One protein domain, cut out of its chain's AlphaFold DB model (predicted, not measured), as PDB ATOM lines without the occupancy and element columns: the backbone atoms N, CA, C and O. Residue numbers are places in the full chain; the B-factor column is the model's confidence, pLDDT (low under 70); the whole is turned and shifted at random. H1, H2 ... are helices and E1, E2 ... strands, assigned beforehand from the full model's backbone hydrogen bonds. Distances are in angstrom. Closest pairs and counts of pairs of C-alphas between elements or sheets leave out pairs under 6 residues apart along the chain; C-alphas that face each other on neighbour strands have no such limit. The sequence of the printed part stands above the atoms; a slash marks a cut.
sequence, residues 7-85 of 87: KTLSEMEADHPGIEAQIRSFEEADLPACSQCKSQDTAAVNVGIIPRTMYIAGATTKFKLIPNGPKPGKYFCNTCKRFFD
ATOM      1  N   LYS A   7     -45.917  98.174  -1.881       94.38
ATOM      2  CA  LYS A   7     -44.952  97.441  -2.708       94.38
ATOM      3  C   LYS A   7     -45.169  97.768  -4.185       94.38
ATOM      4  O   LYS A   7     -44.233  98.191  -4.850       94.38
ATOM      5  N   THR A   8     -46.411  97.665  -4.646       93.62
ATOM      6  CA  THR A   8     -46.835  98.027  -6.002       93.62
ATOM      7  C   THR A   8     -46.526  99.494  -6.285       93.62
ATOM      8  O   THR A   8     -46.029  99.827  -7.353       93.62
ATOM      9  N   LEU A   9     -46.765 100.385  -5.316       92.88
ATOM     10  CA  LEU A   9     -46.437 101.804  -5.459       92.88
ATOM     11  C   LEU A   9     -44.926 102.038  -5.632       92.88
ATOM     12  O   LEU A   9     -44.535 102.821  -6.493       92.88
ATOM     13  N   SER A  10     -44.083 101.339  -4.865       93.31
ATOM     14  CA  SER A  10     -42.621 101.398  -5.004       93.31
ATOM     15  C   SER A  10     -42.119 100.827  -6.332       93.31
ATOM     16  O   SER A  10     -41.208 101.396  -6.924       93.31
ATOM     17  N   GLU A  11     -42.713  99.737  -6.823       94.06
ATOM     18  CA  GLU A  11     -42.407  99.178  -8.149       94.06
ATOM     19  C   GLU A  11     -42.771 100.175  -9.259       94.06
ATOM     20  O   GLU A  11     -41.953 100.473 -10.127       94.06
ATOM     21  N   MET A  12     -43.952 100.790  -9.171       93.06
ATOM     22  CA  MET A  12     -44.375 101.834 -10.103       93.06
ATOM     23  C   MET A  12     -43.440 103.049 -10.093       93.06
ATOM     24  O   MET A  12     -43.181 103.618 -11.151       93.06
ATOM     25  N   GLU A  13     -42.941 103.464  -8.928       94.88
ATOM     26  CA  GLU A  13     -41.980 104.566  -8.806       94.88
ATOM     27  C   GLU A  13     -40.623 104.227  -9.438       94.88
ATOM     28  O   GLU A  13     -40.024 105.090 -10.080       94.88
ATOM     29  N   ALA A  14     -40.170 102.973  -9.328       94.06
ATOM     30  CA  ALA A  14     -38.951 102.508  -9.985       94.06
ATOM     31  C   ALA A  14     -39.076 102.531 -11.521       94.06
ATOM     32  O   ALA A  14     -38.160 102.989 -12.204       94.06
ATOM     33  N   ASP A  15     -40.223 102.100 -12.055       91.56
ATOM     34  CA  ASP A  15     -40.484 102.072 -13.502       91.56
ATOM     35  C   ASP A  15     -40.829 103.461 -14.075       91.56
ATOM     36  O   ASP A  15     -40.572 103.765 -15.246       91.56
ATOM     37  N   HIS A  16     -41.430 104.331 -13.257       92.25
ATOM     38  CA  HIS A  16     -41.932 105.646 -13.655       92.25
ATOM     39  C   HIS A  16     -41.634 106.736 -12.608       92.25
ATOM     40  O   HIS A  16     -42.571 107.221 -11.963       92.25
ATOM     41  N   PRO A  17     -40.383 107.229 -12.515       94.56
ATOM     42  CA  PRO A  17     -39.973 108.198 -11.497       94.56
ATOM     43  C   PRO A  17     -40.910 109.411 -11.359       94.56
ATOM     44  O   PRO A  17     -41.252 110.088 -12.334       94.56
ATOM     45  N   GLY A  18     -41.350 109.687 -10.133       94.56
ATOM     46  CA  GLY A  18     -42.288 110.740  -9.749       94.56
ATOM     47  C   GLY A  18     -43.771 110.366  -9.858       94.56
ATOM     48  O   GLY A  18     -44.623 111.257  -9.774       94.56
ATOM     49  N   ILE A  19     -44.116 109.097 -10.097       94.75
ATOM     50  CA  ILE A  19     -45.519 108.669 -10.199       94.75
ATOM     51  C   ILE A  19     -46.172 108.604  -8.824       94.75
ATOM     52  O   ILE A  19     -47.344 108.955  -8.702       94.75
ATOM     53  N   GLU A  20     -45.416 108.252  -7.782       94.94
ATOM     54  CA  GLU A  20     -45.903 108.279  -6.409       94.94
ATOM     55  C   GLU A  20     -46.326 109.698  -6.014       94.94
ATOM     56  O   GLU A  20     -47.445 109.904  -5.542       94.94
ATOM     57  N   ALA A  21     -45.467 110.689  -6.272       95.12
ATOM     58  CA  ALA A  21     -45.766 112.092  -5.993       95.12
ATOM     59  C   ALA A  21     -47.018 112.571  -6.747       95.12
ATOM     60  O   ALA A  21     -47.863 113.266  -6.181       95.12
ATOM     61  N   GLN A  22     -47.190 112.149  -8.004       94.19
ATOM     62  CA  GLN A  22     -48.397 112.466  -8.767       94.19
ATOM     63  C   GLN A  22     -49.649 111.801  -8.194       94.19
ATOM     64  O   GLN A  22     -50.667 112.476  -8.046       94.19
ATOM     65  N   ILE A  23     -49.592 110.515  -7.840       95.19
ATOM     66  CA  ILE A  23     -50.722 109.814  -7.216       95.19
ATOM     67  C   ILE A  23     -51.119 110.526  -5.919       95.19
ATOM     68  O   ILE A  23     -52.298 110.813  -5.730       95.19
ATOM     69  N   ARG A  24     -50.146 110.895  -5.077       94.25
ATOM     70  CA  ARG A  24     -50.387 111.665  -3.846       94.25
ATOM     71  C   ARG A  24     -51.028 113.025  -4.125       94.25
ATOM     72  O   ARG A  24     -52.013 113.362  -3.480       94.25
ATOM     73  N   SER A  25     -50.567 113.746  -5.145       94.69
ATOM     74  CA  SER A  25     -51.173 115.029  -5.524       94.69
ATOM     75  C   SER A  25     -52.648 114.902  -5.929       94.69
ATOM     76  O   SER A  25     -53.444 115.783  -5.619       94.69
ATOM     77  N   PHE A  26     -53.049 113.794  -6.568       94.12
ATOM     78  CA  PHE A  26     -54.461 113.534  -6.880       94.12
ATOM     79  C   PHE A  26     -55.280 113.170  -5.644       94.12
ATOM     80  O   PHE A  26     -56.462 113.497  -5.572       94.12
ATOM     81  N   GLU A  27     -54.673 112.491  -4.678       93.00
ATOM     82  CA  GLU A  27     -55.319 112.134  -3.416       93.00
ATOM     83  C   GLU A  27     -55.601 113.353  -2.542       93.00
ATOM     84  O   GLU A  27     -56.678 113.454  -1.958       93.00
ATOM     85  N   GLU A  28     -54.655 114.286  -2.512       93.88
ATOM     86  CA  GLU A  28     -54.746 115.556  -1.792       93.88
ATOM     87  C   GLU A  28     -55.553 116.611  -2.564       93.88
ATOM     88  O   GLU A  28     -55.882 117.663  -2.015       93.88
ATOM     89  N   ALA A  29     -55.910 116.340  -3.826       92.31
ATOM     90  CA  ALA A  29     -56.683 117.264  -4.638       92.31
ATOM     91  C   ALA A  29     -58.087 117.477  -4.055       92.31
ATOM     92  O   ALA A  29     -58.919 116.555  -3.978       92.31
ATOM     93  N   ASP A  30     -58.369 118.737  -3.725       92.38
ATOM     94  CA  ASP A  30     -59.710 119.186  -3.392       92.38
ATOM     95  C   ASP A  30     -60.562 119.220  -4.666       92.38
ATOM     96  O   ASP A  30     -60.343 120.013  -5.587       92.38
ATOM     97  N   LEU A  31     -61.509 118.287  -4.747       93.62
ATOM     98  CA  LEU A  31     -62.413 118.145  -5.880       93.62
ATOM     99  C   LEU A  31     -63.830 118.482  -5.426       93.62
ATOM    100  O   LEU A  31     -64.233 118.077  -4.333       93.62
ATOM    101  N   PRO A  32     -64.621 119.170  -6.267       94.44
ATOM    102  CA  PRO A  32     -65.974 119.539  -5.898       94.44
ATOM    103  C   PRO A  32     -66.811 118.291  -5.617       94.44
ATOM    104  O   PRO A  32     -66.668 117.258  -6.283       94.44
ATOM    105  N   ALA A  33     -67.731 118.415  -4.664       94.56
ATOM    106  CA  ALA A  33     -68.780 117.429  -4.477       94.56
ATOM    107  C   ALA A  33     -69.677 117.361  -5.724       94.56
ATOM    108  O   ALA A  33     -69.876 118.354  -6.427       94.56
ATOM    109  N   CYS A  34     -70.239 116.187  -5.999       94.44
ATOM    110  CA  CYS A  34     -71.142 116.001  -7.129       94.44
ATOM    111  C   CYS A  34     -72.364 116.927  -7.012       94.44
ATOM    112  O   CYS A  34     -73.047 116.923  -5.989       94.44
ATOM    113  N   SER A  35     -72.697 117.667  -8.074       89.81
ATOM    114  CA  SER A  35     -73.859 118.570  -8.084       89.81
ATOM    115  C   SER A  35     -75.183 117.844  -7.809       89.81
ATOM    116  O   SER A  35     -76.053 118.411  -7.149       89.81
ATOM    117  N   GLN A  36     -75.280 116.577  -8.230       91.06
ATOM    118  CA  GLN A  36     -76.480 115.740  -8.157       91.06
ATOM    119  C   GLN A  36     -76.648 115.034  -6.804       91.06
ATOM    120  O   GLN A  36     -77.671 115.199  -6.151       91.06
ATOM    121  N   CYS A  37     -75.657 114.247  -6.365       94.56
ATOM    122  CA  CYS A  37     -75.769 113.432  -5.145       94.56
ATOM    123  C   CYS A  37     -74.995 113.978  -3.940       94.56
ATOM    124  O   CYS A  37     -75.006 113.352  -2.885       94.56
ATOM    125  N   LYS A  38     -74.276 115.098  -4.099       93.88
ATOM    126  CA  LYS A  38     -73.408 115.720  -3.078       93.88
ATOM    127  C   LYS A  38     -72.266 114.837  -2.549       93.88
ATOM    128  O   LYS A  38     -71.562 115.243  -1.632       93.88
ATOM    129  N   SER A  39     -72.023 113.674  -3.157       93.88
ATOM    130  CA  SER A  39     -70.883 112.810  -2.829       93.88
ATOM    131  C   SER A  39     -69.553 113.516  -3.099       93.88
ATOM    132  O   SER A  39     -69.393 114.165  -4.136       93.88
ATOM    133  N   GLN A  40     -68.593 113.340  -2.191       93.88
ATOM    134  CA  GLN A  40     -67.200 113.780  -2.343       93.88
ATOM    135  C   GLN A  40     -66.334 112.765  -3.109       93.88
ATOM    136  O   GLN A  40     -65.165 113.033  -3.392       93.88
ATOM    137  N   ASP A  41     -66.894 111.603  -3.466       94.88
ATOM    138  CA  ASP A  41     -66.225 110.592  -4.284       94.88
ATOM    139  C   ASP A  41     -66.268 110.997  -5.766       94.88
ATOM    140  O   ASP A  41     -67.028 110.477  -6.595       94.88
ATOM    141  N   THR A  42     -65.489 112.030  -6.067       95.62
ATOM    142  CA  THR A  42     -65.350 112.627  -7.390       95.62
ATOM    143  C   THR A  42     -63.920 112.476  -7.890       95.62
ATOM    144  O   THR A  42     -62.982 112.294  -7.118       95.62
ATOM    145  N   ALA A  43     -63.760 112.507  -9.206       96.75
ATOM    146  CA  ALA A  43     -62.498 112.315  -9.896       96.75
ATOM    147  C   ALA A  43     -62.288 113.416 -10.935       96.75
ATOM    148  O   ALA A  43     -63.231 113.816 -11.621       96.75
ATOM    149  N   ALA A  44     -61.048 113.868 -11.095       96.38
ATOM    150  CA  ALA A  44     -60.650 114.738 -12.187       96.38
ATOM    151  C   ALA A  44     -60.604 113.935 -13.491       96.38
ATOM    152  O   ALA A  44     -59.980 112.872 -13.564       96.38
ATOM    153  N   VAL A  45     -61.263 114.442 -14.529       95.81
ATOM    154  CA  VAL A  45     -61.272 113.798 -15.842       95.81
ATOM    155  C   VAL A  45     -60.013 114.201 -16.599       95.81
ATOM    156  O   VAL A  45     -59.734 115.387 -16.767       95.81
ATOM    157  N   ASN A  46     -59.275 113.218 -17.089       95.06
ATOM    158  CA  ASN A  46     -58.047 113.400 -17.853       95.06
ATOM    159  C   ASN A  46     -58.143 112.586 -19.145       95.06
ATOM    160  O   ASN A  46     -58.732 111.507 -19.146       95.06
ATOM    161  N   VAL A  47     -57.613 113.115 -20.247       94.06
ATOM    162  CA  VAL A  47     -57.737 112.507 -21.581       94.06
ATOM    163  C   VAL A  47     -56.364 112.088 -22.088       94.06
ATOM    164  O   VAL A  47     -55.406 112.843 -21.933       94.06
ATOM    165  N   GLY A  48     -56.304 110.926 -22.738       92.75
ATOM    166  CA  GLY A  48     -55.129 110.428 -23.448       92.75
ATOM    167  C   GLY A  48     -54.494 109.231 -22.753       92.75
ATOM    168  O   GLY A  48     -54.062 109.330 -21.606       92.75
ATOM    169  N   ILE A  49     -54.424 108.100 -23.460       89.44
ATOM    170  CA  ILE A  49     -53.726 106.904 -22.980       89.44
ATOM    171  C   ILE A  49     -52.229 107.055 -23.210       89.44
ATOM    172  O   ILE A  49     -51.738 106.952 -24.331       89.44
ATOM    173  N   ILE A  50     -51.504 107.187 -22.109       90.88
ATOM    174  CA  ILE A  50     -50.080 106.865 -22.013       90.88
ATOM    175  C   ILE A  50     -49.860 105.920 -20.820       90.88
ATOM    176  O   ILE A  50     -50.666 105.965 -19.880       90.88
ATOM    177  N   PRO A  51     -48.785 105.105 -20.791       91.06
ATOM    178  CA  PRO A  51     -48.543 104.142 -19.710       91.06
ATOM    179  C   PRO A  51     -48.732 104.753 -18.317       91.06
ATOM    180  O   PRO A  51     -49.547 104.280 -17.528       91.06
ATOM    181  N   ARG A  52     -48.117 105.915 -18.065       93.25
ATOM    182  CA  ARG A  52     -48.256 106.649 -16.798       93.25
ATOM    183  C   ARG A  52     -49.710 106.951 -16.413       93.25
ATOM    184  O   ARG A  52     -50.084 106.765 -15.261       93.25
ATOM    185  N   THR A  53     -50.552 107.397 -17.344       93.81
ATOM    186  CA  THR A  53     -51.964 107.698 -17.032       93.81
ATOM    187  C   THR A  53     -52.775 106.451 -16.699       93.81
ATOM    188  O   THR A  53     -53.700 106.535 -15.895       93.81
ATOM    189  N   MET A  54     -52.417 105.294 -17.268       94.38
ATOM    190  CA  MET A  54     -53.052 104.018 -16.931       94.38
ATOM    191  C   MET A  54     -52.704 103.613 -15.501       94.38
ATOM    192  O   MET A  54     -53.595 103.278 -14.724       94.38
ATOM    193  N   TYR A  55     -51.426 103.730 -15.135       95.12
ATOM    194  CA  TYR A  55     -50.953 103.486 -13.778       95.12
ATOM    195  C   TYR A  55     -51.637 104.395 -12.745       95.12
ATOM    196  O   TYR A  55     -52.155 103.905 -11.744       95.12
ATOM    197  N   ILE A  56     -51.728 105.703 -13.008       95.19
ATOM    198  CA  ILE A  56     -52.414 106.644 -12.104       95.19
ATOM    199  C   ILE A  56     -53.905 106.296 -11.983       95.19
ATOM    200  O   ILE A  56     -54.433 106.225 -10.874       95.19
ATOM    201  N   ALA A  57     -54.589 106.023 -13.100       95.12
ATOM    202  CA  ALA A  57     -56.005 105.642 -13.091       95.12
ATOM    203  C   ALA A  57     -56.270 104.343 -12.304       95.12
ATOM    204  O   ALA A  57     -57.314 104.205 -11.657       95.12
ATOM    205  N   GLY A  58     -55.325 103.399 -12.343       94.19
ATOM    206  CA  GLY A  58     -55.355 102.181 -11.537       94.19
ATOM    207  C   GLY A  58     -55.095 102.433 -10.049       94.19
ATOM    208  O   GLY A  58     -55.711 101.786  -9.205       94.19
ATOM    209  N   ALA A  59     -54.242 103.403  -9.719       95.69
ATOM    210  CA  ALA A  59     -53.778 103.644  -8.357       95.69
ATOM    211  C   ALA A  59     -54.697 104.533  -7.504       95.69
ATOM    212  O   ALA A  59     -54.657 104.419  -6.283       95.69
ATOM    213  N   THR A  60     -55.533 105.399  -8.085       95.50
ATOM    214  CA  THR A  60     -56.400 106.326  -7.322       95.50
ATOM    215  C   THR A  60     -57.855 106.332  -7.811       95.50
ATOM    216  O   THR A  60     -58.164 105.987  -8.953       95.50
ATOM    217  N   THR A  61     -58.799 106.691  -6.934       94.94
ATOM    218  CA  THR A  61     -60.197 107.000  -7.303       94.94
ATOM    219  C   THR A  61     -60.386 108.424  -7.830       94.94
ATOM    220  O   THR A  61     -61.415 108.694  -8.444       94.94
ATOM    221  N   LYS A  62     -59.413 109.320  -7.625       96.12
ATOM    222  CA  LYS A  62     -59.478 110.755  -7.950       96.12
ATOM    223  C   LYS A  62     -59.102 111.071  -9.402       96.12
ATOM    224  O   LYS A  62     -59.163 112.227  -9.814       96.12
ATOM    225  N   PHE A  63     -58.761 110.057 -10.200       96.31
ATOM    226  CA  PHE A  63     -58.370 110.197 -11.601       96.31
ATOM    227  C   PHE A  63     -59.285 109.377 -12.517       96.31
ATOM    228  O   PHE A  63     -59.289 108.147 -12.478       96.31
ATOM    229  N   LYS A  64     -60.051 110.051 -13.381       96.38
ATOM    230  CA  LYS A  64     -60.884 109.415 -14.409       96.38
ATOM    231  C   LYS A  64     -60.210 109.547 -15.770       96.38
ATOM    232  O   LYS A  64     -60.258 110.610 -16.384       96.38
ATOM    233  N   LEU A  65     -59.616 108.456 -16.248       95.94
ATOM    234  CA  LEU A  65     -59.018 108.401 -17.580       95.94
ATOM    235  C   LEU A  65     -60.091 108.249 -18.665       95.94
ATOM    236  O   LEU A  65     -60.947 107.364 -18.588       95.94
ATOM    237  N   ILE A  66     -60.005 109.091 -19.687       95.62
ATOM    238  CA  ILE A  66     -60.728 108.978 -20.950       95.62
ATOM    239  C   ILE A  66     -59.722 108.569 -22.024       95.62
ATOM    240  O   ILE A  66     -58.808 109.347 -22.308       95.62
ATOM    241  N   PRO A  67     -59.878 107.369 -22.612       89.50
ATOM    242  CA  PRO A  67     -58.951 106.841 -23.599       89.50
ATOM    243  C   PRO A  67     -58.658 107.790 -24.761       89.50
ATOM    244  O   PRO A  67     -57.522 108.203 -24.965       89.50
ATOM    245  N   ASN A  68     -59.719 108.163 -25.475       84.94
ATOM    246  CA  ASN A  68     -59.700 109.014 -26.651       84.94
ATOM    247  C   ASN A  68     -60.858 110.010 -26.516       84.94
ATOM    248  O   ASN A  68     -61.957 109.628 -26.110       84.94
ATOM    249  N   GLY A  69     -60.572 111.291 -26.755       77.62
ATOM    250  CA  GLY A  69     -61.501 112.399 -26.511       77.62
ATOM    251  C   GLY A  69     -62.680 112.471 -27.495       77.62
ATOM    252  O   GLY A  69     -62.713 111.712 -28.465       77.62
ATOM    253  N   PRO A  70     -63.629 113.405 -27.277       86.94
ATOM    254  CA  PRO A  70     -63.520 114.594 -26.420       86.94
ATOM    255  C   PRO A  70     -63.752 114.339 -24.923       86.94
ATOM    256  O   PRO A  70     -64.274 113.307 -24.511       86.94
ATOM    257  N   LYS A  71     -63.345 115.312 -24.096       89.19
ATOM    258  CA  LYS A  71     -63.536 115.313 -22.640       89.19
ATOM    259  C   LYS A  71     -65.019 115.583 -22.309       89.19
ATOM    260  O   LYS A  71     -65.452 116.707 -22.536       89.19
ATOM    261  N   PRO A  72     -65.790 114.627 -21.747       92.00
ATOM    262  CA  PRO A  72     -67.237 114.813 -21.547       92.00
ATOM    263  C   PRO A  72     -67.612 115.743 -20.379       92.00
ATOM    264  O   PRO A  72     -68.781 116.053 -20.194       92.00
ATOM    265  N   GLY A  73     -66.631 116.126 -19.560       93.19
ATOM    266  CA  GLY A  73     -66.774 117.027 -18.418       93.19
ATOM    267  C   GLY A  73     -65.457 117.132 -17.648       93.19
ATOM    268  O   GLY A  73     -64.549 116.318 -17.840       93.19
ATOM    269  N   LYS A  74     -65.317 118.137 -16.785       94.94
ATOM    270  CA  LYS A  74     -64.133 118.364 -15.940       94.94
ATOM    271  C   LYS A  74     -64.000 117.316 -14.841       94.94
ATOM    272  O   LYS A  74     -62.873 116.927 -14.523       94.94
ATOM    273  N   TYR A  75     -65.127 116.839 -14.317       96.50
ATOM    274  CA  TYR A  75     -65.183 115.917 -13.191       96.50
ATOM    275  C   TYR A  75     -66.076 114.710 -13.486       96.50
ATOM    276  O   TYR A  75     -66.952 114.736 -14.352       96.50
ATOM    277  N   PHE A  76     -65.845 113.628 -12.751       96.69
ATOM    278  CA  PHE A  76     -66.641 112.409 -12.793       96.69
ATOM    279  C   PHE A  76     -67.023 112.014 -11.374       96.69
ATOM    280  O   PHE A  76     -66.167 111.940 -10.501       96.69
ATOM    281  N   CYS A  77     -68.303 111.762 -11.127       96.75
ATOM    282  CA  CYS A  77     -68.751 111.242  -9.841       96.75
ATOM    283  C   CYS A  77     -68.716 109.714  -9.874       96.75
ATOM    284  O   CYS A  77     -69.429 109.102 -10.672       96.75
ATOM    285  N   ASN A  78     -67.932 109.098  -8.988       95.75
ATOM    286  CA  ASN A  78     -67.823 107.643  -8.891       95.75
ATOM    287  C   ASN A  78     -69.124 107.006  -8.366       95.75
ATOM    288  O   ASN A  78     -69.491 105.921  -8.813       95.75
ATOM    289  N   THR A  79     -69.875 107.715  -7.513       96.00
ATOM    290  CA  THR A  79     -71.186 107.270  -7.004       96.00
ATOM    291  C   THR A  79     -72.270 107.292  -8.089       96.00
ATOM    292  O   THR A  79     -72.934 106.287  -8.325       96.00
ATOM    293  N   CYS A  80     -72.444 108.418  -8.790       95.62
ATOM    294  CA  CYS A  80     -73.462 108.550  -9.841       95.62
ATOM    295  C   CYS A  80     -73.056 107.913 -11.172       95.62
ATOM    296  O   CYS A  80     -73.909 107.725 -12.038       95.62
ATOM    297  N   LYS A  81     -71.760 107.640 -11.360       96.06
ATOM    298  CA  LYS A  81     -71.150 107.216 -12.627       96.06
ATOM    299  C   LYS A  81     -71.425 108.190 -13.781       96.06
ATOM    300  O   LYS A  81     -71.685 107.771 -14.907       96.06
ATOM    301  N   ARG A  82     -71.382 109.497 -13.503       95.25
ATOM    302  CA  ARG A  82     -71.697 110.564 -14.470       95.25
ATOM    303  C   ARG A  82     -70.634 111.650 -14.483       95.25
ATOM    304  O   ARG A  82     -70.020 111.941 -13.455       95.25
ATOM    305  N   PHE A  83     -70.455 112.245 -15.657       95.56
ATOM    306  CA  PHE A  83     -69.641 113.439 -15.849       95.56
ATOM    307  C   PHE A  83     -70.413 114.680 -15.419       95.56
ATOM    308  O   PHE A  83     -71.637 114.722 -15.540       95.56
ATOM    309  N   PHE A  84     -69.690 115.666 -14.906       94.69
ATOM    310  CA  PHE A  84     -70.243 116.966 -14.569       94.69
ATOM    311  C   PHE A  84     -69.164 118.044 -14.662       94.69
ATOM    312  O   PHE A  84     -67.966 117.773 -14.519       94.69
ATOM    313  N   ASP A  85     -69.617 119.270 -14.871       92.62
ATOM    314  CA  ASP A  85     -68.815 120.471 -14.712       92.62
ATOM    315  C   ASP A  85     -69.223 121.170 -13.415       92.62
ATOM    316  O   ASP A  85     -70.354 121.028 -12.946       92.62
TER     317      ASP A  85
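This is residues 7 to 85 of the 87 residues of an uncharacterized protein of Chlorobium sp. (UniProt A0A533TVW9). Three short helices set in a triangle make one end of an elongated body, and a small curled sheet of four short strands makes the other. H3 joins the two ends: it is over the sheet's edge strand E2 and packs on H2, while H1 is at the far end, away from the sheet, and the long link of residues 28 to 41 runs from H2 to E1. The printed part has 79 residues, with three named helices and four named strands in the order H1 H2 E1 H3 E2 E3 E4; the class is mixed, helices and strands. The mixed sheet runs E2 E1 E3 E4, with E2 and E1 parallel and the other neighbour pairs antiparallel. The whole is compact, with a radius of gyration of the C-alphas of 13.0 A, and spans 40 by 25 by 15 A.

H1, residues 7 to 15, touches H2, residues 19 to 27, at a steep tilt of 56 degrees, opposite ways; their closest C-alphas, of Glu 13 and Ile 19, are 5.6 A apart. H1 is not on the sheet, and H2 only grazes it with residues 23 to 27. E1, residues 42 to 47, H3, residues 51 to 59, and E2, residues 63 to 66, form a strand-helix-strand unit, two parallel neighbour strands with a helix between, and its crossover is right-handed. H3 touches H2 at a steep tilt of 47 degrees, the same way, with the C-alphas of Ile 23 and Ile 56 closest at 6.1 A. H1 and H3 are close but not clearly touching, the closest C-alphas, of Met 12 and Tyr 55, being 7.7 A apart. H3 is on the sheet at a height of 9.3 A, over E2 and slantwise to the strands, at 36 degrees to E2 on the local plane. Between E2 and E1, N 64 and O 44 are 2.8 A apart, within hydrogen-bond range. The pairing of E1 is staggered: residues 44 to 47 pair with E2, and residues 42 to 44 with E3, residues 75 to 77, where N 43 and O 76 are 2.8 A apart. E3 and E4, residues 82 to 84, form a hairpin, with N 77 and O 82 at 2.9 A. In H1, H2 and H3 every O i to N i+4 pair is within hydrogen-bond range.

H1 begins at C-alpha 7 (-44.952, 97.441, -2.708) and is 12.6 A long; H2 is 12.4 A. E1, 16.1 A, begins at C-alpha 42 (-65.350, 112.627, -7.390). H3 is 12.5 A, E2 9.7 A, E3 6.8 A and E4 6.6 A, ending at C-alpha 84 (-70.243, 116.966, -14.569).

The two C-alphas farthest apart, of Ala 14 and Gln 36, are 39.8 A apart. The printed part has no cut; the link from H2 to E1 is long. Its mean pLDDT is 93.7, and no printed residue is under 70.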